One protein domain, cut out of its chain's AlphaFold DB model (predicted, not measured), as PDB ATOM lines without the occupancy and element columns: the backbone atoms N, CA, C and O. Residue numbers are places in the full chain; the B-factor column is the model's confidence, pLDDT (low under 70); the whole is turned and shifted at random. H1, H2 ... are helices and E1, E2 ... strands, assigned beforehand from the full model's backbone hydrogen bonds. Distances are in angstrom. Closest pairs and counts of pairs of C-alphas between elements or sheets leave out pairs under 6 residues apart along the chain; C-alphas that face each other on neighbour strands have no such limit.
ATOM      1  N   LEU A  38     -14.074 -33.404   9.856       96.00
ATOM      2  CA  LEU A  38     -14.290 -34.851   9.977       96.00
ATOM      3  C   LEU A  38     -15.762 -35.149  10.263       96.00
ATOM      4  O   LEU A  38     -16.355 -35.983   9.579       96.00
ATOM      5  N   ALA A  39     -16.366 -34.422  11.207       96.94
ATOM      6  CA  ALA A  39     -17.789 -34.561  11.510       96.94
ATOM      7  C   ALA A  39     -18.646 -34.283  10.267       96.94
ATOM      8  O   ALA A  39     -19.530 -35.064   9.917       96.94
ATOM      9  N   GLU A  40     -18.343 -33.197   9.550       96.25
ATOM     10  CA  GLU A  40     -19.030 -32.844   8.308       96.25
ATOM     11  C   GLU A  40     -18.903 -33.938   7.240       96.25
ATOM     12  O   GLU A  40     -19.901 -34.295   6.611       96.25
ATOM     13  N   ALA A  41     -17.706 -34.499   7.051       96.38
ATOM     14  CA  ALA A  41     -17.470 -35.549   6.066       96.38
ATOM     15  C   ALA A  41     -18.265 -36.831   6.378       96.38
ATOM     16  O   ALA A  41     -18.879 -37.407   5.475       96.38
ATOM     17  N   VAL A  42     -18.306 -37.246   7.649       97.19
ATOM     18  CA  VAL A  42     -19.066 -38.423   8.106       97.19
ATOM     19  C   VAL A  42     -20.572 -38.221   7.908       97.19
ATOM     20  O   VAL A  42     -21.250 -39.099   7.371       97.19
ATOM     21  N   VAL A  43     -21.103 -37.043   8.247       97.50
ATOM     22  CA  VAL A  43     -22.530 -36.733   8.052       97.50
ATOM     23  C   VAL A  43     -22.892 -36.632   6.571       97.50
ATOM     24  O   VAL A  43     -23.924 -37.150   6.140       97.50
ATOM     25  N   ALA A  44     -22.033 -36.008   5.761       95.94
ATOM     26  CA  ALA A  44     -22.237 -35.918   4.320       95.94
ATOM     27  C   ALA A  44     -22.291 -37.307   3.662       95.94
ATOM     28  O   ALA A  44     -23.091 -37.522   2.748       95.94
ATOM     29  N   LEU A  45     -21.482 -38.262   4.137       96.50
ATOM     30  CA  LEU A  45     -21.522 -39.649   3.673       96.50
ATOM     31  C   LEU A  45     -22.877 -40.315   3.965       96.50
ATOM     32  O   LEU A  45     -23.446 -40.944   3.077       96.50
ATOM     33  N   ALA A  46     -23.446 -40.120   5.157       96.81
ATOM     34  CA  ALA A  46     -24.739 -40.710   5.519       96.81
ATOM     35  C   ALA A  46     -25.904 -40.224   4.638       96.81
ATOM     36  O   ALA A  46     -26.859 -40.961   4.407       96.81
ATOM     37  N   GLY A  47     -25.824 -38.999   4.112       95.88
ATOM     38  CA  GLY A  47     -26.807 -38.442   3.175       95.88
ATOM     39  C   GLY A  47     -26.521 -38.719   1.693       95.88
ATOM     40  O   GLY A  47     -27.279 -38.262   0.834       95.88
ATOM     41  N   THR A  48     -25.425 -39.410   1.379       94.56
ATOM     42  CA  THR A  48     -24.955 -39.652   0.009       94.56
ATOM     43  C   THR A  48     -25.655 -40.871  -0.608       94.56
ATOM     44  O   THR A  48     -25.789 -41.887   0.070       94.56
ATOM     45  N   PRO A  49     -26.100 -40.814  -1.879       94.12
ATOM     46  CA  PRO A  49     -26.549 -41.997  -2.611       94.12
ATOM     47  C   PRO A  49     -25.459 -43.067  -2.767       94.12
ATOM     48  O   PRO A  49     -24.288 -42.743  -2.938       94.12
ATOM     49  N   ASP A  50     -25.850 -44.338  -2.771       89.88
ATOM     50  CA  ASP A  50     -24.921 -45.484  -2.744       89.88
ATOM     51  C   ASP A  50     -24.054 -45.632  -4.005       89.88
ATOM     52  O   ASP A  50     -22.982 -46.221  -3.957       89.88
ATOM     53  N   ASP A  51     -24.534 -45.133  -5.140       88.62
ATOM     54  CA  ASP A  51     -23.907 -45.228  -6.464       88.62
ATOM     55  C   ASP A  51     -23.197 -43.931  -6.874       88.62
ATOM     56  O   ASP A  51     -22.901 -43.708  -8.051       88.62
ATOM     57  N   MET A  52     -22.953 -43.044  -5.908       89.75
ATOM     58  CA  MET A  52     -22.234 -41.807  -6.147       89.75
ATOM     59  C   MET A  52     -20.794 -42.120  -6.619       89.75
ATOM     60  O   MET A  52     -20.067 -42.833  -5.925       89.75
ATOM     61  N   PRO A  53     -20.343 -41.590  -7.773       88.25
ATOM     62  CA  PRO A  53     -19.069 -41.986  -8.381       88.25
ATOM     63  C   PRO A  53     -17.823 -41.557  -7.586       88.25
ATOM     64  O   PRO A  53     -16.751 -42.111  -7.802       88.25
ATOM     65  N   ASP A  54     -17.932 -40.580  -6.678       90.50
ATOM     66  CA  ASP A  54     -16.851 -40.100  -5.805       90.50
ATOM     67  C   ASP A  54     -16.856 -40.735  -4.401       90.50
ATOM     68  O   ASP A  54     -16.152 -40.247  -3.512       90.50
ATOM     69  N   LEU A  55     -17.602 -41.827  -4.181       90.56
ATOM     70  CA  LEU A  55     -17.698 -42.492  -2.876       90.56
ATOM     71  C   LEU A  55     -16.319 -42.865  -2.301       90.56
ATOM     72  O   LEU A  55     -16.021 -42.515  -1.158       90.56
ATOM     73  N   ASP A  56     -15.440 -43.465  -3.105       88.44
ATOM     74  CA  ASP A  56     -14.081 -43.839  -2.682       88.44
ATOM     75  C   ASP A  56     -13.251 -42.625  -2.247       88.44
ATOM     76  O   ASP A  56     -12.510 -42.675  -1.265       88.44
ATOM     77  N   THR A  57     -13.410 -41.496  -2.948       89.06
ATOM     78  CA  THR A  57     -12.712 -40.245  -2.615       89.06
ATOM     79  C   THR A  57     -13.182 -39.704  -1.265       89.06
ATOM     80  O   THR A  57     -12.367 -39.245  -0.465       89.06
ATOM     81  N   ARG A  58     -14.483 -39.800  -0.968       93.06
ATOM     82  CA  ARG A  58     -15.052 -39.388   0.326       93.06
ATOM     83  C   ARG A  58     -14.594 -40.285   1.464       93.06
ATOM     84  O   ARG A  58     -14.202 -39.775   2.509       93.06
ATOM     85  N   LEU A  59     -14.609 -41.600   1.257       92.62
ATOM     86  CA  LEU A  59     -14.138 -42.566   2.248       92.62
ATOM     87  C   LEU A  59     -12.658 -42.344   2.569       92.62
ATOM     88  O   LEU A  59     -12.290 -42.254   3.740       92.62
ATOM     89  N   LYS A  60     -11.823 -42.160   1.539       89.50
ATOM     90  CA  LYS A  60     -10.414 -41.797   1.707       89.50
ATOM     91  C   LYS A  60     -10.260 -40.512   2.519       89.50
ATOM     92  O   LYS A  60      -9.470 -40.476   3.457       89.50
ATOM     93  N   ARG A  61     -11.043 -39.479   2.195       92.12
ATOM     94  CA  ARG A  61     -10.987 -38.197   2.904       92.12
ATOM     95  C   ARG A  61     -11.362 -38.323   4.382       92.12
ATOM     96  O   ARG A  61     -10.755 -37.652   5.208       92.12
ATOM     97  N   ILE A  62     -12.336 -39.170   4.721       94.62
ATOM     98  CA  ILE A  62     -12.702 -39.462   6.116       94.62
ATOM     99  C   ILE A  62     -11.532 -40.122   6.853       94.62
ATOM    100  O   ILE A  62     -11.236 -39.729   7.975       94.62
ATOM    101  N   ALA A  63     -10.842 -41.079   6.224       92.44
ATOM    102  CA  ALA A  63      -9.677 -41.730   6.824       92.44
ATOM    103  C   ALA A  63      -8.530 -40.741   7.078       92.44
ATOM    104  O   ALA A  63      -8.004 -40.697   8.184       92.44
ATOM    105  N   GLU A  64      -8.198 -39.907   6.084       90.31
ATOM    106  CA  GLU A  64      -7.206 -38.827   6.221       90.31
ATOM    107  C   GLU A  64      -7.557 -37.907   7.394       90.31
ATOM    108  O   GLU A  64      -6.755 -37.708   8.297       90.31
ATOM    109  N   LEU A  65      -8.793 -37.403   7.425       94.25
ATOM    110  CA  LEU A  65      -9.256 -36.517   8.491       94.25
ATOM    111  C   LEU A  65      -9.239 -37.185   9.871       94.25
ATOM    112  O   LEU A  65      -8.999 -36.497  10.858       94.25
ATOM    113  N   ALA A  66      -9.508 -38.489   9.959       95.00
ATOM    114  CA  ALA A  66      -9.473 -39.218  11.221       95.00
ATOM    115  C   ALA A  66      -8.039 -39.378  11.745       95.00
ATOM    116  O   ALA A  66      -7.793 -39.083  12.912       95.00
ATOM    117  N   ALA A  67      -7.098 -39.781  10.886       92.12
ATOM    118  CA  ALA A  67      -5.685 -39.891  11.254       92.12
ATOM    119  C   ALA A  67      -5.075 -38.530  11.628       92.12
ATOM    120  O   ALA A  67      -4.343 -38.431  12.603       92.12
ATOM    121  N   ASP A  68      -5.419 -37.469  10.893       91.38
ATOM    122  CA  ASP A  68      -4.840 -36.140  11.111       91.38
ATOM    123  C   ASP A  68      -5.345 -35.458  12.393       91.38
ATOM    124  O   ASP A  68      -4.710 -34.530  12.898       91.38
ATOM    125  N   ARG A  69      -6.542 -35.819  12.878       94.69
ATOM    126  CA  ARG A  69      -7.247 -35.027  13.903       94.69
ATOM    127  C   ARG A  69      -7.394 -35.721  15.246       94.69
ATOM    128  O   ARG A  69      -7.533 -35.013  16.240       94.69
ATOM    129  N   ILE A  70      -7.390 -37.051  15.288       95.94
ATOM    130  CA  ILE A  70      -7.590 -37.811  16.527       95.94
ATOM    131  C   ILE A  70      -6.218 -38.092  17.145       95.94
ATOM    132  O   ILE A  70      -5.444 -38.887  16.621       95.94
ATOM    133  N   GLY A  71      -5.918 -37.453  18.275       90.31
ATOM    134  CA  GLY A  71      -4.602 -37.451  18.928       90.31
ATOM    135  C   GLY A  71      -4.114 -38.804  19.464       90.31
ATOM    136  O   GLY A  71      -2.958 -38.899  19.866       90.31
ATOM    137  N   GLY A  72      -4.954 -39.843  19.461       91.69
ATOM    138  CA  GLY A  72      -4.594 -41.229  19.801       91.69
ATOM    139  C   GLY A  72      -4.601 -42.212  18.624       91.69
ATOM    140  O   GLY A  72      -4.469 -43.416  18.848       91.69
ATOM    141  N   VAL A  73      -4.809 -41.738  17.392       94.19
ATOM    142  CA  VAL A  73      -4.850 -42.578  16.187       94.19
ATOM    143  C   VAL A  73      -3.557 -42.396  15.397       94.19
ATOM    144  O   VAL A  73      -3.299 -41.333  14.847       94.19
ATOM    145  N   ASP A  74      -2.767 -43.464  15.297       90.62
ATOM    146  CA  ASP A  74      -1.541 -43.505  14.490       90.62
ATOM    147  C   ASP A  74      -1.838 -43.809  13.013       90.62
ATOM    148  O   ASP A  74      -1.130 -43.346  12.116       90.62
ATOM    149  N   TYR A  75      -2.881 -44.610  12.756       89.19
ATOM    150  CA  TYR A  75      -3.299 -44.996  11.407       89.19
ATOM    151  C   TYR A  75      -4.818 -45.093  11.304       89.19
ATOM    152  O   TYR A  75      -5.472 -45.710  12.144       89.19
ATOM    153  N   ALA A  76      -5.379 -44.582  10.211       91.19
ATOM    154  CA  ALA A  76      -6.773 -44.810   9.841       91.19
ATOM    155  C   ALA A  76      -6.857 -45.565   8.513       91.19
ATOM    156  O   ALA A  76      -6.104 -45.268   7.589       91.19
ATOM    157  N   ALA A  77      -7.777 -46.523   8.416       89.38
ATOM    158  CA  ALA A  77      -7.932 -47.415   7.274       89.38
ATOM    159  C   ALA A  77      -9.399 -47.581   6.869       89.38
ATOM    160  O   ALA A  77     -10.268 -47.747   7.718       89.38
ATOM    161  N   ILE A  78      -9.678 -47.613   5.565       89.69
ATOM    162  CA  ILE A  78     -11.009 -47.943   5.034       89.69
ATOM    163  C   ILE A  78     -11.011 -49.362   4.497       89.69
ATOM    164  O   ILE A  78     -10.287 -49.677   3.561       89.69
ATOM    165  N   ARG A  79     -11.888 -50.202   5.031       85.81
ATOM    166  CA  ARG A  79     -12.183 -51.517   4.473       85.81
ATOM    167  C   ARG A  79     -13.513 -51.466   3.735       85.81
ATOM    168  O   ARG A  79     -14.559 -51.352   4.379       85.81
ATOM    169  N   ALA A  80     -13.472 -51.545   2.410       81.12
ATOM    170  CA  ALA A  80     -14.670 -51.683   1.586       81.12
ATOM    171  C   ALA A  80     -15.355 -53.048   1.816       81.12
ATOM    172  O   ALA A  80     -14.913 -53.856   2.646       81.12
ATOM    173  N   ARG A  81     -16.488 -53.296   1.153       70.94
ATOM    174  CA  ARG A  81     -17.240 -54.541   1.343       70.94
ATOM    175  C   ARG A  81     -16.409 -55.775   0.917       70.94
ATOM    176  O   ARG A  81     -15.408 -55.673   0.216       70.94
ATOM    177  N   PRO A  82     -16.770 -56.976   1.405       53.62
ATOM    178  CA  PRO A  82     -16.005 -58.197   1.136       53.62
ATOM    179  C   PRO A  82     -15.991 -58.627  -0.340       53.62
ATOM    180  O   PRO A  82     -15.136 -59.424  -0.723       53.62
ATOM    181  N   ASP A  83     -16.930 -58.133  -1.149       58.84
ATOM    182  CA  ASP A  83     -17.222 -58.674  -2.482       58.84
ATOM    183  C   ASP A  83     -16.383 -58.003  -3.584       58.84
ATOM    184  O   ASP A  83     -16.237 -58.540  -4.681       58.84
ATOM    185  N   ASP A  84     -15.819 -56.832  -3.291       54.69
ATOM    186  CA  ASP A  84     -15.103 -55.966  -4.227       54.69
ATOM    187  C   ASP A  84     -13.580 -55.982  -4.035       54.69
ATOM    188  O   ASP A  84     -12.848 -55.466  -4.882       54.69
ATOM    189  N   GLY A  85     -13.081 -56.621  -2.969       49.16
ATOM    190  CA  GLY A  85     -11.648 -56.857  -2.764       49.16
ATOM    191  C   GLY A  85     -10.779 -55.592  -2.779       49.16
ATOM    192  O   GLY A  85      -9.577 -55.697  -3.022       49.16
ATOM    193  N   SER A  86     -11.360 -54.406  -2.563       49.69
ATOM    194  CA  SER A  86     -10.653 -53.140  -2.754       49.69
ATOM    195  C   SER A  86      -9.983 -52.624  -1.472       49.69
ATOM    196  O   SER A  86     -10.464 -52.797  -0.348       49.69
ATOM    197  N   CYS A  87      -8.788 -52.069  -1.691       52.81
ATOM    198  CA  CYS A  87      -7.728 -51.786  -0.730       52.81
ATOM    199  C   CYS A  87      -8.016 -50.664   0.272       52.81
ATOM    200  O   CYS A  87      -8.612 -49.636  -0.036       52.81
ATOM    201  N   VAL A  88      -7.393 -50.841   1.437       53.75
ATOM    202  CA  VAL A  88      -7.191 -49.849   2.491       53.75
ATOM    203  C   VAL A  88      -6.334 -48.683   2.002       53.75
ATOM    204  O   VAL A  88      -5.219 -48.876   1.515       53.75
ATOM    205  N   VAL A  89      -6.820 -47.459   2.213       55.53
ATOM    206  CA  VAL A  89      -5.945 -46.291   2.349       55.53
ATOM    207  C   VAL A  89      -5.574 -46.194   3.821       55.53
ATOM    208  O   VAL A  89      -6.446 -45.890   4.628       55.53
ATOM    209  N   ALA A  90      -4.317 -46.480   4.156       55.03
ATOM    210  CA  ALA A  90      -3.739 -46.129   5.446       55.03
ATOM    211  C   ALA A  90      -3.138 -44.723   5.337       55.03
ATOM    212  O   ALA A  90      -2.377 -44.456   4.404       55.03
ATOM    213  N   VAL A  91      -3.494 -43.831   6.255       60.25
ATOM    214  CA  VAL A  91      -2.947 -42.467   6.332       60.25
ATOM    215  C   VAL A  91      -2.452 -42.226   7.756       60.25
ATOM    216  O   VAL A  91      -3.116 -42.651   8.698       60.25
ATOM    217  N   GLY A  92      -1.279 -41.604   7.886       58.09
ATOM    218  CA  GLY A  92      -0.643 -41.211   9.148       58.09
ATOM    219  C   GLY A  92       0.771 -40.658   8.908       58.09
ATOM    220  O   GLY A  92       1.415 -41.047   7.928       58.09
ATOM    221  N   GLU A  93       1.271 -39.770   9.779       54.44
ATOM    222  CA  GLU A  93       2.595 -39.117   9.634       54.44
ATOM    223  C   GLU A  93       3.749 -40.133   9.506       54.44
ATOM    224  O   GLU A  93       4.720 -39.914   8.782       54.44
ATOM    225  N   ALA A  94       3.619 -41.306  10.134       49.62
ATOM    226  CA  ALA A  94       4.616 -42.374  10.068       49.62
ATOM    227  C   ALA A  94       4.745 -43.042   8.677       49.62
ATOM    228  O   ALA A  94       5.701 -43.785   8.443       49.62
ATOM    229  N   LEU A  95       3.813 -42.799   7.745       50.34
ATOM    230  CA  LEU A  95       3.836 -43.364   6.387       50.34
ATOM    231  C   LEU A  95       4.498 -42.452   5.347       50.34
ATOM    232  O   LEU A  95       4.720 -42.906   4.222       50.34
ATOM    233  N   GLU A  96       4.898 -41.221   5.698       50.47
ATOM    234  CA  GLU A  96       5.569 -40.310   4.752       50.47
ATOM    235  C   GLU A  96       6.879 -40.892   4.177       50.47
ATOM    236  O   GLU A  96       7.311 -40.511   3.089       50.47
ATOM    237  N   GLY A  97       7.483 -41.882   4.849       48.06
ATOM    238  CA  GLY A  97       8.671 -42.601   4.374       48.06
ATOM    239  C   GLY A  97       8.407 -43.878   3.564       48.06
ATOM    240  O   GLY A  97       9.334 -44.392   2.938       48.06
ATOM    241  N   LEU A  98       7.180 -44.410   3.563       48.66
ATOM    242  CA  LEU A  98       6.858 -45.705   2.943       48.66
ATOM    243  C   LEU A  98       6.215 -45.575   1.557       48.66
ATOM    244  O   LEU A  98       5.901 -46.586   0.930       48.66
ATOM    245  N   GLY A  99       6.065 -44.346   1.049       43.69
ATOM    246  CA  GLY A  99       5.290 -44.057  -0.156       43.69
ATOM    247  C   GLY A  99       3.802 -44.347   0.060       43.69
ATOM    248  O   GLY A  99       3.408 -44.966   1.044       43.69
ATOM    249  N   THR A 100       2.944 -43.950  -0.878       48.88
ATOM    250  CA  THR A 100       1.544 -44.412  -0.954       48.88
ATOM    251  C   THR A 100       1.485 -45.894  -1.342       48.88
ATOM    252  O   THR A 100       0.822 -46.281  -2.305       48.88
ATOM    253  N   THR A 101       2.265 -46.731  -0.667       45.34
ATOM    254  CA  THR A 101       2.287 -48.164  -0.872       45.34
ATOM    255  C   THR A 101       1.023 -48.676  -0.216       45.34
ATOM    256  O   THR A 101       0.943 -48.790   1.003       45.34
ATOM    257  N   ALA A 102      -0.004 -48.891  -1.037       51.16
ATOM    258  CA  ALA A 102      -1.224 -49.555  -0.626       51.16
ATOM    259  C   ALA A 102      -0.834 -50.902  -0.007       51.16
ATOM    260  O   ALA A 102      -0.466 -51.838  -0.721       51.16
ATOM    261  N   ILE A 103      -0.850 -50.985   1.323       55.03
ATOM    262  CA  ILE A 103      -0.704 -52.257   2.016       55.03
ATOM    263  C   ILE A 103      -1.974 -53.034   1.680       55.03
ATOM    264  O   ILE A 103      -3.078 -52.668   2.089       55.03
ATOM    265  N   SER A 104      -1.827 -54.066   0.853       52.53
ATOM    266  CA  SER A 104      -2.948 -54.922   0.489       52.53
ATOM    267  C   SER A 104      -3.401 -55.682   1.728       52.53
ATOM    268  O   SER A 104      -2.632 -56.424   2.336       52.53
ATOM    269  N   TRP A 105      -4.679 -55.545   2.070       55.88
ATOM    270  CA  TRP A 105      -5.361 -56.559   2.869       55.88
ATOM    271  C   TRP A 105      -5.424 -57.863   2.055       55.88
ATOM    272  O   TRP A 105      -5.608 -57.777   0.837       55.88
ATOM    273  N   PRO A 106      -5.255 -59.058   2.662       56.44
ATOM    274  CA  PRO A 106      -5.395 -59.385   4.085       56.44
ATOM    275  C   PRO A 106      -4.067 -59.576   4.849       56.44
ATOM    276  O   PRO A 106      -3.206 -60.332   4.413       56.44
ATOM    277  N   GLY A 107      -3.924 -58.933   6.018       69.31
ATOM    278  CA  GLY A 107      -2.774 -59.135   6.922       69.31
ATOM    279  C   GLY A 107      -2.493 -57.974   7.880       69.31
ATOM    280  O   GLY A 107      -2.016 -58.190   8.990       69.31
ATOM    281  N   PHE A 108      -2.884 -56.750   7.513       76.00
ATOM    282  CA  PHE A 108      -2.537 -55.558   8.293       76.00
ATOM    283  C   PHE A 108      -3.055 -55.583   9.737       76.00
ATOM    284  O   PHE A 108      -2.380 -55.088  10.624       76.00
ATOM    285  N   ARG A 109      -4.227 -56.171  10.026       78.44
ATOM    286  CA  ARG A 109      -4.691 -56.271  11.425       78.44
ATOM    287  C   ARG A 109      -3.784 -57.158  12.274       78.44
ATOM    288  O   ARG A 109      -3.561 -56.834  13.437       78.44
ATOM    289  N   ASP A 110      -3.282 -58.245  11.701       79.31
ATOM    290  CA  ASP A 110      -2.372 -59.153  12.396       79.31
ATOM    291  C   ASP A 110      -0.995 -58.493  12.563       79.31
ATOM    292  O   ASP A 110      -0.391 -58.577  13.630       79.31
ATOM    293  N   GLU A 111      -0.539 -57.753  11.548       80.69
ATOM    294  CA  GLU A 111       0.677 -56.936  11.625       80.69
ATOM    295  C   GLU A 111       0.556 -55.815  12.663       80.69
ATOM    296  O   GLU A 111       1.440 -55.672  13.501       80.69
ATOM    297  N   ALA A 112      -0.552 -55.071  12.673       83.56
ATOM    298  CA  ALA A 112      -0.834 -54.011  13.637       83.56
ATOM    299  C   ALA A 112      -0.858 -54.551  15.073       83.56
ATOM    300  O   ALA A 112      -0.270 -53.950  15.969       83.56
ATOM    301  N   ALA A 113      -1.453 -55.730  15.287       85.31
ATOM    302  CA  ALA A 113      -1.383 -56.416  16.573       85.31
ATOM    303  C   ALA A 113       0.066 -56.791  16.941       85.31
ATOM    304  O   ALA A 113       0.479 -56.606  18.085       85.31
ATOM    305  N   GLY A 114       0.866 -57.255  15.972       86.12
ATOM    306  CA  GLY A 114       2.304 -57.490  16.141       86.12
ATOM    307  C   GLY A 114       3.113 -56.222  16.449       86.12
ATOM    308  O   GLY A 114       4.136 -56.302  17.127       86.12
ATOM    309  N   MET A 115       2.636 -55.054  16.009       86.81
ATOM    310  CA  MET A 115       3.185 -53.731  16.331       86.81
ATOM    311  C   MET A 115       2.697 -53.189  17.685       86.81
ATOM    312  O   MET A 115       3.148 -52.129  18.111       86.81
ATOM    313  N   GLY A 116       1.802 -53.902  18.379       92.00
ATOM    314  CA  GLY A 116       1.233 -53.469  19.658       92.00
ATOM    315  C   GLY A 116       0.132 -52.413  19.535       92.00
ATOM    316  O   GLY A 116      -0.186 -51.765  20.527       92.00
ATOM    317  N   LEU A 117      -0.453 -52.237  18.347       93.12
ATOM    318  CA  LEU A 117      -1.534 -51.280  18.121       93.12
ATOM    319  C   LEU A 117      -2.879 -51.856  18.580       93.12
ATOM    320  O   LEU A 117      -3.256 -52.977  18.225       93.12
ATOM    321  N   ALA A 118      -3.631 -51.056  19.328       95.12
ATOM    322  CA  ALA A 118      -5.051 -51.271  19.552       95.12
ATOM    323  C   ALA A 118      -5.847 -50.823  18.316       95.12
ATOM    324  O   ALA A 118      -5.377 -49.999  17.533       95.12
ATOM    325  N   VAL A 119      -7.054 -51.367  18.130       94.94
ATOM    326  CA  VAL A 119      -7.928 -51.020  16.999       94.94
ATOM    327  C   VAL A 119      -9.378 -50.856  17.436       94.94
ATOM    328  O   VAL A 119      -9.893 -51.672  18.202       94.94
ATOM    329  N   VAL A 120     -10.050 -49.853  16.874       96.12
ATOM    330  CA  VAL A 120     -11.508 -49.708  16.902       96.12
ATOM    331  C   VAL A 120     -12.049 -49.604  15.476       96.12
ATOM    332  O   VAL A 120     -11.442 -48.974  14.616       96.12
ATOM    333  N   SER A 121     -13.185 -50.249  15.212       95.06
ATOM    334  CA  SER A 121     -13.808 -50.305  13.886       95.06
ATOM    335  C   SER A 121     -15.164 -49.605  13.899       95.06
ATOM    336  O   SER A 121     -16.013 -49.916  14.733       95.06
ATOM    337  N   VAL A 122     -15.396 -48.721  12.933       95.56
ATOM    338  CA  VAL A 122     -16.633 -47.945  12.783       95.56
ATOM    339  C   VAL A 122     -17.316 -48.314  11.467       95.56
ATOM    340  O   VAL A 122     -16.712 -48.156  10.403       95.56
ATOM    341  N   PRO A 123     -18.570 -48.793  11.469       95.31
ATOM    342  CA  PRO A 123     -19.297 -49.011  10.226       95.31
ATOM    343  C   PRO A 123     -19.656 -47.668   9.576       95.31
ATOM    344  O   PRO A 123     -20.242 -46.798  10.214       95.31
ATOM    345  N   LEU A 124     -19.360 -47.526   8.284       95.50
ATOM    346  CA  LEU A 124     -19.749 -46.369   7.480       95.50
ATOM    347  C   LEU A 124     -20.911 -46.744   6.554       95.50
ATOM    348  O   LEU A 124     -20.847 -47.748   5.837       95.50
ATOM    349  N   THR A 125     -21.976 -45.944   6.566       94.88
ATOM    350  CA  THR A 125     -23.217 -46.181   5.809       94.88
ATOM    351  C   THR A 125     -23.553 -45.007   4.896       94.88
ATOM    352  O   THR A 125     -23.269 -43.865   5.248       94.88
ATOM    353  N   THR A 126     -24.210 -45.282   3.772       95.06
ATOM    354  CA  THR A 126     -24.792 -44.278   2.862       95.06
ATOM    355  C   THR A 126     -26.302 -44.140   3.069       95.06
ATOM    356  O   THR A 126     -26.879 -44.746   3.977       95.06
ATOM    357  N   GLY A 127     -26.962 -43.352   2.215       92.12
ATOM    358  CA  GLY A 127     -28.368 -42.989   2.349       92.12
ATOM    359  C   GLY A 127     -29.368 -44.148   2.297       92.12
ATOM    360  O   GLY A 127     -30.478 -44.001   2.804       92.12
ATOM    361  N   SER A 128     -29.002 -45.311   1.751       91.62
ATOM    362  CA  SER A 128     -29.855 -46.509   1.824       91.62
ATOM    363  C   SER A 128     -29.847 -47.176   3.198       91.62
ATOM    364  O   SER A 128     -30.687 -48.032   3.468       91.62
ATOM    365  N   GLY A 129     -28.892 -46.823   4.064       90.81
ATOM    366  CA  GLY A 129     -28.588 -47.534   5.305       90.81
ATOM    367  C   GLY A 129     -27.652 -48.733   5.118       90.81
ATOM    368  O   GLY A 129     -27.228 -49.335   6.105       90.81
ATOM    369  N   ALA A 130     -27.275 -49.076   3.883       90.19
ATOM    370  CA  ALA A 130     -26.290 -50.114   3.630       90.19
ATOM    371  C   ALA A 130     -24.907 -49.684   4.143       90.19
ATOM    372  O   ALA A 130     -24.413 -48.601   3.830       90.19
ATOM    373  N   ARG A 131     -24.237 -50.564   4.901       93.19
ATOM    374  CA  ARG A 131     -22.814 -50.386   5.229       93.19
ATOM    375  C   ARG A 131     -21.995 -50.469   3.948       93.19
ATOM    376  O   ARG A 131     -21.943 -51.557   3.381       93.19
ATOM    377  N   VAL A 132     -21.350 -49.385   3.537       92.44
ATOM    378  CA  VAL A 132     -20.483 -49.340   2.347       92.44
ATOM    379  C   VAL A 132     -19.027 -49.640   2.680       92.44
ATOM    380  O   VAL A 132     -18.320 -50.218   1.866       92.44
ATOM    381  N   ALA A 133     -18.598 -49.319   3.902       92.31
ATOM    382  CA  ALA A 133     -17.238 -49.560   4.358       92.31
ATOM    383  C   ALA A 133     -17.161 -49.690   5.886       92.31
ATOM    384  O   ALA A 133     -18.148 -49.510   6.602       92.31
ATOM    385  N   THR A 134     -15.976 -50.014   6.387       93.06
ATOM    386  CA  THR A 134     -15.603 -49.917   7.802       93.06
ATOM    387  C   THR A 134     -14.371 -49.026   7.914       93.06
ATOM    388  O   THR A 134     -13.407 -49.245   7.187       93.06
ATOM    389  N   LEU A 135     -14.410 -48.025   8.790       94.50
ATOM    390  CA  LEU A 135     -13.252 -47.227   9.182       94.50
ATOM    391  C   LEU A 135     -12.580 -47.910  10.375       94.50
ATOM    392  O   LEU A 135     -13.153 -47.959  11.458       94.50
ATOM    393  N   ASP A 136     -11.391 -48.458  10.165       93.69
ATOM    394  CA  ASP A 136     -10.551 -49.039  11.206       93.69
ATOM    395  C   ASP A 136      -9.546 -47.973  11.680       93.69
ATOM    396  O   ASP A 136      -8.781 -47.438  10.877       93.69
ATOM    397  N   LEU A 137      -9.558 -47.654  12.973       94.94
ATOM    398  CA  LEU A 137      -8.671 -46.682  13.613       94.94
ATOM    399  C   LEU A 137      -7.710 -47.427  14.530       94.94
ATOM    400  O   LEU A 137      -8.148 -48.170  15.409       94.94
ATOM    401  N   TYR A 138      -6.415 -47.234  14.313       94.38
ATOM    402  CA  TYR A 138      -5.342 -47.911  15.025       94.38
ATOM    403  C   TYR A 138      -4.539 -46.909  15.839       94.38
ATOM    404  O   TYR A 138      -4.208 -45.840  15.334       94.38
ATOM    405  N   GLY A 139      -4.181 -47.279  17.062       94.69
ATOM    406  CA  GLY A 139      -3.395 -46.431  17.950       94.69
ATOM    407  C   GLY A 139      -2.525 -47.240  18.898       94.69
ATOM    408  O   GLY A 139      -2.890 -48.336  19.326       94.69
ATOM    409  N   SER A 140      -1.363 -46.693  19.213       94.88
ATOM    410  CA  SER A 140      -0.365 -47.246  20.124       94.88
ATOM    411  C   SER A 140      -0.693 -46.984  21.590       94.88
ATOM    412  O   SER A 140      -0.137 -47.666  22.449       94.88
ATOM    413  N   ASP A 141      -1.613 -46.057  21.879       96.19
ATOM    414  CA  ASP A 141      -2.203 -45.858  23.203       96.19
ATOM    415  C   ASP A 141      -3.536 -46.627  23.324       96.19
ATOM    416  O   ASP A 141      -4.573 -46.181  22.815       96.19
ATOM    417  N   PRO A 142      -3.561 -47.777  24.027       94.94
ATOM    418  CA  PRO A 142      -4.778 -48.560  24.185       94.94
ATOM    419  C   PRO A 142      -5.852 -47.836  24.998       94.94
ATOM    420  O   PRO A 142      -7.032 -48.127  24.808       94.94
ATOM    421  N   ALA A 143      -5.483 -46.917  25.899       95.88
ATOM    422  CA  ALA A 143      -6.453 -46.181  26.701       95.88
ATOM    423  C   ALA A 143      -7.212 -45.172  25.828       95.88
ATOM    424  O   ALA A 143      -8.441 -45.133  25.880       95.88
ATOM    425  N   ALA A 144      -6.500 -44.447  24.958       96.19
ATOM    426  CA  ALA A 144      -7.110 -43.540  23.989       96.19
ATOM    427  C   ALA A 144      -8.038 -44.280  23.006       96.19
ATOM    428  O   ALA A 144      -9.179 -43.866  22.802       96.19
ATOM    429  N   ILE A 145      -7.600 -45.420  22.452       97.38
ATOM    430  CA  ILE A 145      -8.438 -46.241  21.557       97.38
ATOM    431  C   ILE A 145      -9.651 -46.833  22.290       97.38
ATOM    432  O   ILE A 145     -10.732 -46.932  21.706       97.38
ATOM    433  N   THR A 146      -9.509 -47.192  23.570       96.44
ATOM    434  CA  THR A 146     -10.633 -47.671  24.392       96.44
ATOM    435  C   THR A 146     -11.673 -46.572  24.598       96.44
ATOM    436  O   THR A 146     -12.842 -46.797  24.291       96.44
ATOM    437  N   ALA A 147     -11.252 -45.376  25.023       96.94
ATOM    438  CA  ALA A 147     -12.146 -44.229  25.191       96.94
ATOM    439  C   ALA A 147     -12.850 -43.868  23.872       96.94
ATOM    440  O   ALA A 147     -14.059 -43.638  23.841       96.94
ATOM    441  N   LEU A 148     -12.123 -43.908  22.751       97.75
ATOM    442  CA  LEU A 148     -12.701 -43.708  21.425       97.75
ATOM    443  C   LEU A 148     -13.773 -44.759  21.095       97.75
ATOM    444  O   LEU A 148     -14.839 -44.409  20.598       97.75
ATOM    445  N   GLY A 149     -13.526 -46.035  21.405       97.56
ATOM    446  CA  GLY A 149     -14.495 -47.118  21.217       97.56
ATOM    447  C   GLY A 149     -15.753 -46.997  22.073       97.56
ATOM    448  O   GLY A 149     -16.850 -47.284  21.587       97.56
ATOM    449  N   GLU A 150     -15.621 -46.524  23.310       97.38
ATOM    450  CA  GLU A 150     -16.755 -46.190  24.176       97.38
ATOM    451  C   GLU A 150     -17.574 -45.033  23.584       97.38
ATOM    452  O   GLU A 150     -18.790 -45.152  23.442       97.38
ATOM    453  N   GLY A 151     -16.912 -43.965  23.129       97.56
ATOM    454  CA  GLY A 151     -17.568 -42.820  22.494       97.56
ATOM    455  C   GLY A 151     -18.292 -43.191  21.198       97.56
ATOM    456  O   GLY A 151     -19.435 -42.789  20.984       97.56
ATOM    457  N   ILE A 152     -17.666 -44.015  20.352       97.50
ATOM    458  CA  ILE A 152     -18.285 -44.557  19.133       97.50
ATOM    459  C   ILE A 152     -19.525 -45.379  19.488       97.50
ATOM    460  O   ILE A 152     -20.551 -45.252  18.825       97.50
ATOM    461  N   SER A 153     -19.444 -46.214  20.524       96.69
ATOM    462  CA  SER A 153     -20.572 -47.042  20.956       96.69
ATOM    463  C   SER A 153     -21.741 -46.173  21.433       96.69
ATOM    464  O   SER A 153     -22.866 -46.396  20.992       96.69
ATOM    465  N   ALA A 154     -21.473 -45.127  22.223       96.62
ATOM    466  CA  ALA A 154     -22.482 -44.159  22.661       96.62
ATOM    467  C   ALA A 154     -23.116 -43.357  21.504       96.62
ATOM    468  O   ALA A 154     -24.278 -42.969  21.579       96.62
ATOM    469  N   ALA A 155     -22.393 -43.144  20.397       96.31
ATOM    470  CA  ALA A 155     -22.958 -42.514  19.200       96.31
ATOM    471  C   ALA A 155     -24.012 -43.388  18.491       96.31
ATOM    472  O   ALA A 155     -24.905 -42.858  17.829       96.31
ATOM    473  N   PHE A 156     -23.906 -44.719  18.595       95.31
ATOM    474  CA  PHE A 156     -24.877 -45.659  18.018       95.31
ATOM    475  C   PHE A 156     -25.974 -46.076  18.999       95.31
ATOM    476  O   PHE A 156     -27.057 -46.455  18.556       95.31
ATOM    477  N   ASP A 157     -25.684 -46.023  20.294       96.31
ATOM    478  CA  ASP A 157     -26.603 -46.351  21.375       96.31
ATOM    479  C   ASP A 157     -26.563 -45.231  22.432       96.31
ATOM    480  O   ASP A 157     -25.672 -45.222  23.285       96.31
ATOM    481  N   PRO A 158     -27.506 -44.269  22.379       90.12
ATOM    482  CA  PRO A 158     -27.500 -43.102  23.259       90.12
ATOM    483  C   PRO A 158     -27.796 -43.435  24.729       90.12
ATOM    484  O   PRO A 158     -27.663 -42.553  25.577       90.12
ATOM    485  N   ASP A 159     -28.196 -44.673  25.044       94.81
ATOM    486  CA  ASP A 159     -28.379 -45.125  26.426       94.81
ATOM    487  C   ASP A 159     -27.041 -45.501  27.094       94.81
ATOM    488  O   ASP A 159     -26.974 -45.659  28.319       94.81
ATOM    489  N   LEU A 160     -25.961 -45.633  26.315       93.81
ATOM    490  CA  LEU A 160     -24.619 -45.865  26.839       93.81
ATOM    491  C   LEU A 160     -23.997 -44.571  27.387       93.81
ATOM    492  O   LEU A 160     -24.239 -43.479  26.867       93.81
ATOM    493  N   PRO A 161     -23.158 -44.667  28.435       92.50
ATOM    494  CA  PRO A 161     -22.447 -43.507  28.949       92.50
ATOM    495  C   PRO A 161     -21.495 -42.946  27.888       92.50
ATOM    496  O   PRO A 161     -20.818 -43.695  27.182       92.50
ATOM    497  N   LEU A 162     -21.414 -41.617  27.812       88.75
ATOM    498  CA  LEU A 162     -20.399 -40.953  27.003       88.75
ATOM    499  C   LEU A 162     -19.012 -41.256  27.570       88.75
ATOM    500  O   LEU A 162     -18.814 -41.222  28.786       88.75
ATOM    501  N   ALA A 163     -18.059 -41.515  26.678       90.19
ATOM    502  CA  ALA A 163     -16.667 -41.677  27.061       90.19
ATOM    503  C   ALA A 163     -16.142 -40.400  27.720       90.19
ATOM    504  O   ALA A 163     -16.288 -39.295  27.193       90.19
ATOM    505  N   GLU A 164     -15.495 -40.562  28.866       88.25
ATOM    506  CA  GLU A 164     -14.742 -39.484  29.488       88.25
ATOM    507  C   GLU A 164     -13.370 -39.379  28.800       88.25
ATOM    508  O   GLU A 164     -12.728 -40.393  28.526       88.25
ATOM    509  N   ASN A 165     -12.872 -38.157  28.589       91.50
ATOM    510  CA  ASN A 165     -11.512 -37.878  28.089       91.50
ATOM    511  C   ASN A 165     -11.247 -38.185  26.603       91.50
ATOM    512  O   ASN A 165     -10.123 -38.536  26.240       91.50
ATOM    513  N   LEU A 166     -12.238 -38.014  25.725       96.12
ATOM    514  CA  LEU A 166     -11.948 -37.913  24.294       96.12
ATOM    515  C   LEU A 166     -11.114 -36.655  24.016       96.12
ATOM    516  O   LEU A 166     -11.342 -35.598  24.602       96.12
ATOM    517  N   ASP A 167     -10.145 -36.764  23.109       95.88
ATOM    518  CA  ASP A 167      -9.527 -35.575  22.533       95.88
ATOM    519  C   ASP A 167     -10.491 -34.876  21.557       95.88
ATOM    520  O   ASP A 167     -11.529 -35.419  21.173       95.88
ATOM    521  N   ALA A 168     -10.138 -33.665  21.122       96.00
ATOM    522  CA  ALA A 168     -11.000 -32.861  20.257       96.00
ATOM    523  C   ALA A 168     -11.345 -33.540  18.915       96.00
ATOM    524  O   ALA A 168     -12.424 -33.295  18.374       96.00
ATOM    525  N   GLY A 169     -10.457 -34.374  18.362       96.25
ATOM    526  CA  GLY A 169     -10.728 -35.132  17.140       96.25
ATOM    527  C   GLY A 169     -11.631 -36.337  17.391       96.25
ATOM    528  O   GLY A 169     -12.502 -36.635  16.573       96.25
ATOM    529  N   GLY A 170     -11.457 -37.011  18.528       97.19
ATOM    530  CA  GLY A 170     -12.342 -38.078  18.987       97.19
ATOM    531  C   GLY A 170     -13.765 -37.569  19.219       97.19
ATOM    532  O   GLY A 170     -14.716 -38.162  18.713       97.19
ATOM    533  N   GLU A 171     -13.914 -36.427  19.899       97.00
ATOM    534  CA  GLU A 171     -15.203 -35.741  20.068       97.00
ATOM    535  C   GLU A 171     -15.832 -35.378  18.717       97.00
ATOM    536  O   GLU A 171     -17.023 -35.595  18.495       97.00
ATOM    537  N   GLU A 172     -15.030 -34.854  17.789       97.12
ATOM    538  CA  GLU A 172     -15.466 -34.511  16.437       97.12
ATOM    539  C   GLU A 172     -16.012 -35.734  15.681       97.12
ATOM    540  O   GLU A 172     -17.104 -35.667  15.107       97.12
ATOM    541  N   LEU A 173     -15.301 -36.867  15.707       97.19
ATOM    542  CA  LEU A 173     -15.768 -38.108  15.087       97.19
ATOM    543  C   LEU A 173     -17.074 -38.599  15.722       97.19
ATOM    544  O   LEU A 173     -18.018 -38.920  15.002       97.19
ATOM    545  N   VAL A 174     -17.138 -38.649  17.056       97.38
ATOM    546  CA  VAL A 174     -18.309 -39.133  17.806       97.38
ATOM    547  C   VAL A 174     -19.541 -38.277  17.518       97.38
ATOM    548  O   VAL A 174     -20.601 -38.818  17.200       97.38
ATOM    549  N   ASN A 175     -19.397 -36.950  17.519       96.31
ATOM    550  CA  ASN A 175     -20.475 -36.030  17.156       96.31
ATOM    551  C   ASN A 175     -20.928 -36.228  15.700       96.31
ATOM    552  O   ASN A 175     -22.127 -36.275  15.421       96.31
ATOM    553  N   GLY A 176     -19.978 -36.396  14.772       97.12
ATOM    554  CA  GLY A 176     -20.277 -36.693  13.372       97.12
ATOM    555  C   GLY A 176     -21.031 -38.010  13.183       97.12
ATOM    556  O   GLY A 176     -21.956 -38.079  12.375       97.12
ATOM    557  N   LEU A 177     -20.675 -39.050  13.942       97.56
ATOM    558  CA  LEU A 177     -21.355 -40.345  13.907       97.56
ATOM    559  C   LEU A 177     -22.774 -40.263  14.466       97.56
ATOM    560  O   LEU A 177     -23.692 -40.776  13.828       97.56
ATOM    561  N   ALA A 178     -22.970 -39.590  15.601       96.94
ATOM    562  CA  ALA A 178     -24.295 -39.401  16.184       96.94
ATOM    563  C   ALA A 178     -25.230 -38.667  15.206       96.94
ATOM    564  O   ALA A 178     -26.353 -39.103  14.949       96.94
ATOM    565  N   GLU A 179     -24.746 -37.602  14.562       97.00
ATOM    566  CA  GLU A 179     -25.536 -36.889  13.560       97.00
ATOM    567  C   GLU A 179     -25.777 -37.733  12.295       97.00
ATOM    568  O   GLU A 179     -26.884 -37.740  11.754       97.00
ATOM    569  N   ALA A 180     -24.786 -38.506  11.841       96.88
ATOM    570  CA  ALA A 180     -24.952 -39.445  10.732       96.88
ATOM    571  C   ALA A 180     -26.019 -40.517  11.029       96.88
ATOM    572  O   ALA A 180     -26.788 -40.882  10.133       96.88
ATOM    573  N   VAL A 181     -26.113 -40.988  12.278       96.62
ATOM    574  CA  VAL A 181     -27.189 -41.879  12.736       96.62
ATOM    575  C   VAL A 181     -28.547 -41.187  12.618       96.62
ATOM    576  O   VAL A 181     -29.444 -41.762  12.001       96.62
ATOM    577  N   CYS A 182     -28.693 -39.941  13.078       96.62
ATOM    578  CA  CYS A 182     -29.944 -39.185  12.929       96.62
ATOM    579  C   CYS A 182     -30.341 -38.968  11.457       96.62
ATOM    580  O   CYS A 182     -31.519 -39.094  11.094       96.62
ATOM    581  N   VAL A 183     -29.371 -38.676  10.579       97.31
ATOM    582  CA  VAL A 183     -29.604 -38.586   9.126       97.31
ATOM    583  C   VAL A 183     -30.145 -39.911   8.600       97.31
ATOM    584  O   VAL A 183     -31.162 -39.928   7.905       97.31
ATOM    585  N   ARG A 184     -29.511 -41.029   8.965       95.69
ATOM    586  CA  ARG A 184     -29.946 -42.366   8.557       95.69
ATOM    587  C   ARG A 184     -31.353 -42.675   9.056       95.69
ATOM    588  O   ARG A 184     -32.169 -43.130   8.267       95.69
ATOM    589  N   GLU A 185     -31.660 -42.424  10.323       95.88
ATOM    590  CA  GLU A 185     -32.993 -42.664  10.891       95.88
ATOM    591  C   GLU A 185     -34.075 -41.861  10.168       95.88
ATOM    592  O   GLU A 185     -35.126 -42.404   9.827       95.88
ATOM    593  N   THR A 186     -33.785 -40.602   9.838       97.81
ATOM    594  CA  THR A 186     -34.685 -39.757   9.043       97.81
ATOM    595  C   THR A 186     -34.931 -40.358   7.657       97.81
ATOM    596  O   THR A 186     -36.071 -40.427   7.197       97.81
ATOM    597  N   LEU A 187     -33.878 -40.834   6.986       96.38
ATOM    598  CA  LEU A 187     -34.003 -41.502   5.690       96.38
ATOM    599  C   LEU A 187     -34.827 -42.793   5.805       96.38
ATOM    600  O   LEU A 187     -35.773 -42.969   5.045       96.38
ATOM    601  N   GLN A 188     -34.535 -43.659   6.778       94.94
ATOM    602  CA  GLN A 188     -35.256 -44.925   6.966       94.94
ATOM    603  C   GLN A 188     -36.734 -44.717   7.310       94.94
ATOM    604  O   GLN A 188     -37.594 -45.446   6.807       94.94
ATOM    605  N   LEU A 189     -37.056 -43.694   8.107       96.06
ATOM    606  CA  LEU A 189     -38.439 -43.328   8.394       96.06
ATOM    607  C   LEU A 189     -39.172 -42.898   7.118       96.06
ATOM    608  O   LEU A 189     -40.257 -43.401   6.838       96.06
ATOM    609  N   ALA A 190     -38.567 -42.026   6.306       96.25
ATOM    610  CA  ALA A 190     -39.152 -41.620   5.031       96.25
ATOM    611  C   ALA A 190     -39.356 -42.811   4.083       96.25
ATOM    612  O   ALA A 190     -40.417 -42.931   3.475       96.25
ATOM    613  N   LEU A 191     -38.379 -43.721   3.989       94.12
ATOM    614  CA  LEU A 191     -38.493 -44.934   3.173       94.12
ATOM    615  C   LEU A 191     -39.630 -45.844   3.652       94.12
ATOM    616  O   LEU A 191     -40.367 -46.372   2.824       94.12
ATOM    617  N   THR A 192     -39.810 -45.972   4.969       94.25
ATOM    618  CA  THR A 192     -40.915 -46.735   5.571       94.25
ATOM    619  C   THR A 192     -42.273 -46.116   5.227       94.25
ATOM    620  O   THR A 192     -43.198 -46.834   4.857       94.25
ATOM    621  N   LEU A 193     -42.391 -44.785   5.288       95.00
ATOM    622  CA  LEU A 193     -43.627 -44.058   4.961       95.00
ATOM    623  C   LEU A 193     -43.980 -44.080   3.468       95.00
ATOM    624  O   LEU A 193     -45.134 -43.870   3.106       95.00
ATOM    625  N   MET A 194     -43.006 -44.305   2.584       93.62
ATOM    626  CA  MET A 194     -43.226 -44.310   1.135       93.62
ATOM    627  C   MET A 194     -43.896 -45.584   0.594       93.62
ATOM    628  O   MET A 194     -44.133 -45.605  -0.611       93.62
ATOM    629  N   GLU A 195     -44.198 -46.576   1.449       81.88
ATOM    630  CA  GLU A 195     -44.893 -47.852   1.172       81.88
ATOM    631  C   GLU A 195     -44.514 -48.530  -0.169       81.88
ATOM    632  O   GLU A 195     -44.936 -48.117  -1.250       81.88
ATOM    633  N   GLY A 196     -43.765 -49.640  -0.135       69.25
ATOM    634  CA  GLY A 196     -43.561 -50.475  -1.327       69.25
ATOM    635  C   GLY A 196     -42.388 -51.453  -1.257       69.25
ATOM    636  O   GLY A 196     -41.430 -51.252  -0.513       69.25
ATOM    637  N   ASP A 197     -42.458 -52.499  -2.084       65.94
ATOM    638  CA  ASP A 197     -41.433 -53.538  -2.224       65.94
ATOM    639  C   ASP A 197     -40.171 -52.976  -2.911       65.94
ATOM    640  O   ASP A 197     -40.059 -52.972  -4.134       65.94
ATOM    641  N   GLY A 198     -39.216 -52.452  -2.137       81.25
ATOM    642  CA  GLY A 198     -37.859 -52.105  -2.601       81.25
ATOM    643  C   GLY A 198     -37.707 -50.826  -3.446       81.25
ATOM    644  O   GLY A 198     -36.605 -50.289  -3.536       81.25
ATOM    645  N   GLU A 199     -38.789 -50.278  -4.000       91.69
ATOM    646  CA  GLU A 199     -38.752 -49.098  -4.888       91.69
ATOM    647  C   GLU A 199     -38.716 -47.741  -4.157       91.69
ATOM    648  O   GLU A 199     -38.535 -46.689  -4.778       91.69
ATOM    649  N   ALA A 200     -38.874 -47.723  -2.830       94.62
ATOM    650  CA  ALA A 200     -38.914 -46.482  -2.051       94.62
ATOM    651  C   ALA A 200     -37.617 -45.660  -2.186       94.62
ATOM    652  O   ALA A 200     -37.670 -44.443  -2.374       94.62
ATOM    653  N   TYR A 201     -36.454 -46.321  -2.157       94.94
ATOM    654  CA  TYR A 201     -35.158 -45.641  -2.213       94.94
ATOM    655  C   TYR A 201     -34.848 -45.036  -3.592       94.94
ATOM    656  O   TYR A 201     -34.565 -43.835  -3.644       94.94
ATOM    657  N   PRO A 202     -34.981 -45.769  -4.720       95.25
ATOM    658  CA  PRO A 202     -34.896 -45.167  -6.052       95.25
ATOM    659  C   PRO A 202     -35.845 -43.977  -6.235       95.25
ATOM    660  O   PRO A 202     -35.433 -42.935  -6.746       95.25
ATOM    661  N   ARG A 203     -37.092 -44.074  -5.754       95.56
ATOM    662  CA  ARG A 203     -38.063 -42.971  -5.838       95.56
ATOM    663  C   ARG A 203     -37.646 -41.749  -5.027       95.56
ATOM    664  O   ARG A 203     -37.795 -40.629  -5.515       95.56
ATOM    665  N   LEU A 204     -37.121 -41.940  -3.817       96.12
ATOM    666  CA  LEU A 204     -36.629 -40.842  -2.984       96.12
ATOM    667  C   LEU A 204     -35.442 -40.135  -3.651       96.12
ATOM    668  O   LEU A 204     -35.392 -38.905  -3.685       96.12
ATOM    669  N   ARG A 205     -34.519 -40.907  -4.234       96.38
ATOM    670  CA  ARG A 205     -33.370 -40.379  -4.980       96.38
ATOM    671  C   ARG A 205     -33.793 -39.576  -6.207       96.38
ATOM    672  O   ARG A 205     -33.297 -38.466  -6.390       96.38
ATOM    673  N   LEU A 206     -34.713 -40.111  -7.012       95.94
ATOM    674  CA  LEU A 206     -35.266 -39.407  -8.172       95.94
ATOM    675  C   LEU A 206     -35.939 -38.100  -7.743       95.94
ATOM    676  O   LEU A 206     -35.642 -37.051  -8.300       95.94
ATOM    677  N   ALA A 207     -36.750 -38.130  -6.682       95.69
ATOM    678  CA  ALA A 207     -37.394 -36.928  -6.162       95.69
ATOM    679  C   ALA A 207     -36.385 -35.870  -5.678       95.69
ATOM    680  O   ALA A 207     -36.611 -34.679  -5.895       95.69
ATOM    681  N   ALA A 208     -35.293 -36.283  -5.026       96.50
ATOM    682  CA  ALA A 208     -34.223 -35.381  -4.602       96.50
ATOM    683  C   ALA A 208     -33.508 -34.746  -5.807       96.50
ATOM    684  O   ALA A 208     -33.324 -33.527  -5.837       96.50
ATOM    685  N   ALA A 209     -33.176 -35.556  -6.819       95.38
ATOM    686  CA  ALA A 209     -32.522 -35.114  -8.048       95.38
ATOM    687  C   ALA A 209     -33.401 -34.155  -8.869       95.38
ATOM    688  O   ALA A 209     -32.939 -33.073  -9.223       95.38
ATOM    689  N   ASP A 210     -34.676 -34.497  -9.084       97.19
ATOM    690  CA  ASP A 210     -35.652 -33.671  -9.814       97.19
ATOM    691  C   ASP A 210     -35.821 -32.279  -9.187       97.19
ATOM    692  O   ASP A 210     -36.111 -31.299  -9.872       97.19
ATOM    693  N   GLN A 211     -35.636 -32.182  -7.870       96.12
ATOM    694  CA  GLN A 211     -35.772 -30.943  -7.105       96.12
ATOM    695  C   GLN A 211     -34.433 -30.238  -6.846       96.12
ATOM    696  O   GLN A 211     -34.438 -29.145  -6.278       96.12
ATOM    697  N   GLY A 212     -33.299 -30.843  -7.215       95.56
ATOM    698  CA  GLY A 212     -31.964 -30.313  -6.931       95.56
ATOM    699  C   GLY A 212     -31.672 -30.146  -5.433       95.56
ATOM    700  O   GLY A 212     -30.999 -29.191  -5.048       95.56
ATOM    701  N   VAL A 213     -32.203 -31.026  -4.579       96.56
ATOM    702  CA  VAL A 213     -32.015 -30.982  -3.115       96.56
ATOM    703  C   VAL A 213     -31.272 -32.214  -2.600       96.56
ATOM    704  O   VAL A 213     -31.160 -33.222  -3.293       96.56
ATOM    705  N   SER A 214     -30.773 -32.155  -1.360       95.12
ATOM    706  CA  SER A 214     -30.163 -33.323  -0.715       95.12
ATOM    707  C   SER A 214     -31.191 -34.424  -0.435       95.12
ATOM    708  O   SER A 214     -32.385 -34.155  -0.265       95.12
ATOM    709  N   LEU A 215     -30.715 -35.666  -0.315       96.38
ATOM    710  CA  LEU A 215     -31.562 -36.813   0.015       96.38
ATOM    711  C   LEU A 215     -32.272 -36.630   1.366       96.38
ATOM    712  O   LEU A 215     -33.468 -36.887   1.473       96.38
ATOM    713  N   LEU A 216     -31.558 -36.095   2.365       97.31
ATOM    714  CA  LEU A 216     -32.126 -35.744   3.669       97.31
ATOM    715  C   LEU A 216     -33.268 -34.727   3.531       97.31
ATOM    716  O   LEU A 216     -34.342 -34.934   4.084       97.31
ATOM    717  N   THR A 217     -33.078 -33.672   2.731       97.38
ATOM    718  CA  THR A 217     -34.127 -32.665   2.489       97.38
ATOM    719  C   THR A 217     -35.364 -33.294   1.847       97.38
ATOM    720  O   THR A 217     -36.492 -32.979   2.230       97.38
ATOM    721  N   ALA A 218     -35.174 -34.188   0.873       97.56
ATOM    722  CA  ALA A 218     -36.276 -34.914   0.249       97.56
ATOM    723  C   ALA A 218     -37.005 -35.826   1.252       97.56
ATOM    724  O   ALA A 218     -38.235 -35.841   1.269       97.56
ATOM    725  N   ALA A 219     -36.276 -36.521   2.130       97.31
ATOM    726  CA  ALA A 219     -36.853 -37.379   3.163       97.31
ATOM    727  C   ALA A 219     -37.656 -36.593   4.205       97.31
ATOM    728  O   ALA A 219     -38.797 -36.949   4.497       97.31
ATOM    729  N   THR A 220     -37.133 -35.468   4.695       97.94
ATOM    730  CA  THR A 220     -37.875 -34.586   5.608       97.94
ATOM    731  C   THR A 220     -39.186 -34.099   4.980       97.94
ATOM    732  O   THR A 220     -40.205 -34.022   5.659       97.94
ATOM    733  N   ARG A 221     -39.204 -33.832   3.664       97.56
ATOM    734  CA  ARG A 221     -40.434 -33.467   2.937       97.56
ATOM    735  C   ARG A 221     -41.443 -34.607   2.837       97.56
ATOM    736  O   ARG A 221     -42.631 -34.322   2.745       97.56
ATOM    737  N   VAL A 222     -40.995 -35.861   2.799       96.75
ATOM    738  CA  VAL A 222     -41.885 -37.031   2.842       96.75
ATOM    739  C   VAL A 222     -42.513 -37.159   4.226       96.75
ATOM    740  O   VAL A 222     -43.722 -37.323   4.312       96.75
ATOM    741  N   ILE A 223     -41.713 -37.025   5.286       97.06
ATOM    742  CA  ILE A 223     -42.168 -37.147   6.682       97.06
ATOM    743  C   ILE A 223     -43.167 -36.046   7.061       97.06
ATOM    744  O   ILE A 223     -44.062 -36.276   7.862       97.06
ATOM    745  N   ALA A 224     -43.017 -34.845   6.500       96.50
ATOM    746  CA  ALA A 224     -43.882 -33.706   6.806       96.50
ATOM    747  C   ALA A 224     -45.264 -33.736   6.113       96.50
ATOM    748  O   ALA A 224     -46.013 -32.766   6.251       96.50
ATOM    749  N   ARG A 225     -45.580 -34.775   5.329       90.38
ATOM    750  CA  ARG A 225     -46.876 -34.943   4.647       90.38
ATOM    751  C   ARG A 225     -47.865 -35.698   5.519       90.38
ATOM    752  O   ARG A 225     -49.050 -35.306   5.472       90.38
TER     753      ARG A 225
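Overview. This is residues 38 to 225 of the 225 residues of an uncharacterized protein of Actinoplanes sp. OR16 (UniProt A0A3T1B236). A small antiparallel sheet of three strands has helices H2 and H4 over one face, and the long helix H5 runs past H1, H2 and H4 to a small head made by H6 and H7 at its far end. The short helix H3 lies over the opposite face of the sheet, after a long loop, residues 81 to 107, with no named element. The printed part has 188 residues with seven named helices and three named strands, in the order H1 H2 E1 H3 E2 E3 H4 H5 H6 H7; the class is mostly helix and the sheet's order is E1 E3 E2. The whole is compact, with a radius of gyration of the C-alphas of 17.6 A and spans of 53 by 36 by 25 A.

Arrangement. E3, residues 131 to 139, is the inner strand between E1, residues 75 to 80, and E2, residues 118 to 125. E1 and E3 are antiparallel, with N 77 and O 136 within hydrogen-bond range at 2.8 A; E2 and E3 form a hairpin, with N 122 and O 135 at 2.8 A. H2, residues 55 to 69, is over E1 and E3 at a height over the sheet of 9.1 A; H4, residues 142 to 156, is on the same face, over E2 at 8.7 A, and these make two layers, helices on one face of a sheet. H3, residues 108 to 114, is on the opposite face at 9.4 A; E1, H3 and E2 form a split strand-helix-strand unit, two strands running the same way with E3 between them, and its crossover is right-handed. H5, residues 168 to 193, is the hub, touching five helices. With its residues 172 to 184 alone it touches H1, residues 38 to 46, at a shallow tilt of 17 degrees, the same way; the closest C-alphas, of Ala 39 and Gly 176, are 3.8 A apart. H5 touches H7, residues 215 to 223, at a steep tilt of 47 degrees, the closest C-alphas being those of Ala 190 and Ala 219, 5.2 A apart. H6, residues 200 to 210, is apart from H4. In H1 to H7 every O i to N i+4 pair is within hydrogen-bond range.

Along the chain. H1 begins at C-alpha 38 (-14.290, -34.851, 9.977). H5 is 37.7 A long, H4 21.2 A and H2 21.1 A; E3 is 23.5 A and E2 23.3 A. H7 ends at C-alpha 223 (-42.168, -37.147, 6.682).

Size, cuts and confidence. The C-alphas of Gly 97 and Arg 225, the two farthest apart, are 56.1 A from each other. The printed part has no cut. The links E1 to H3 and H4 to H5 are long. The mean pLDDT of the printed part is 87.7; residues 82 to 107 and 196 to 197 are under 70.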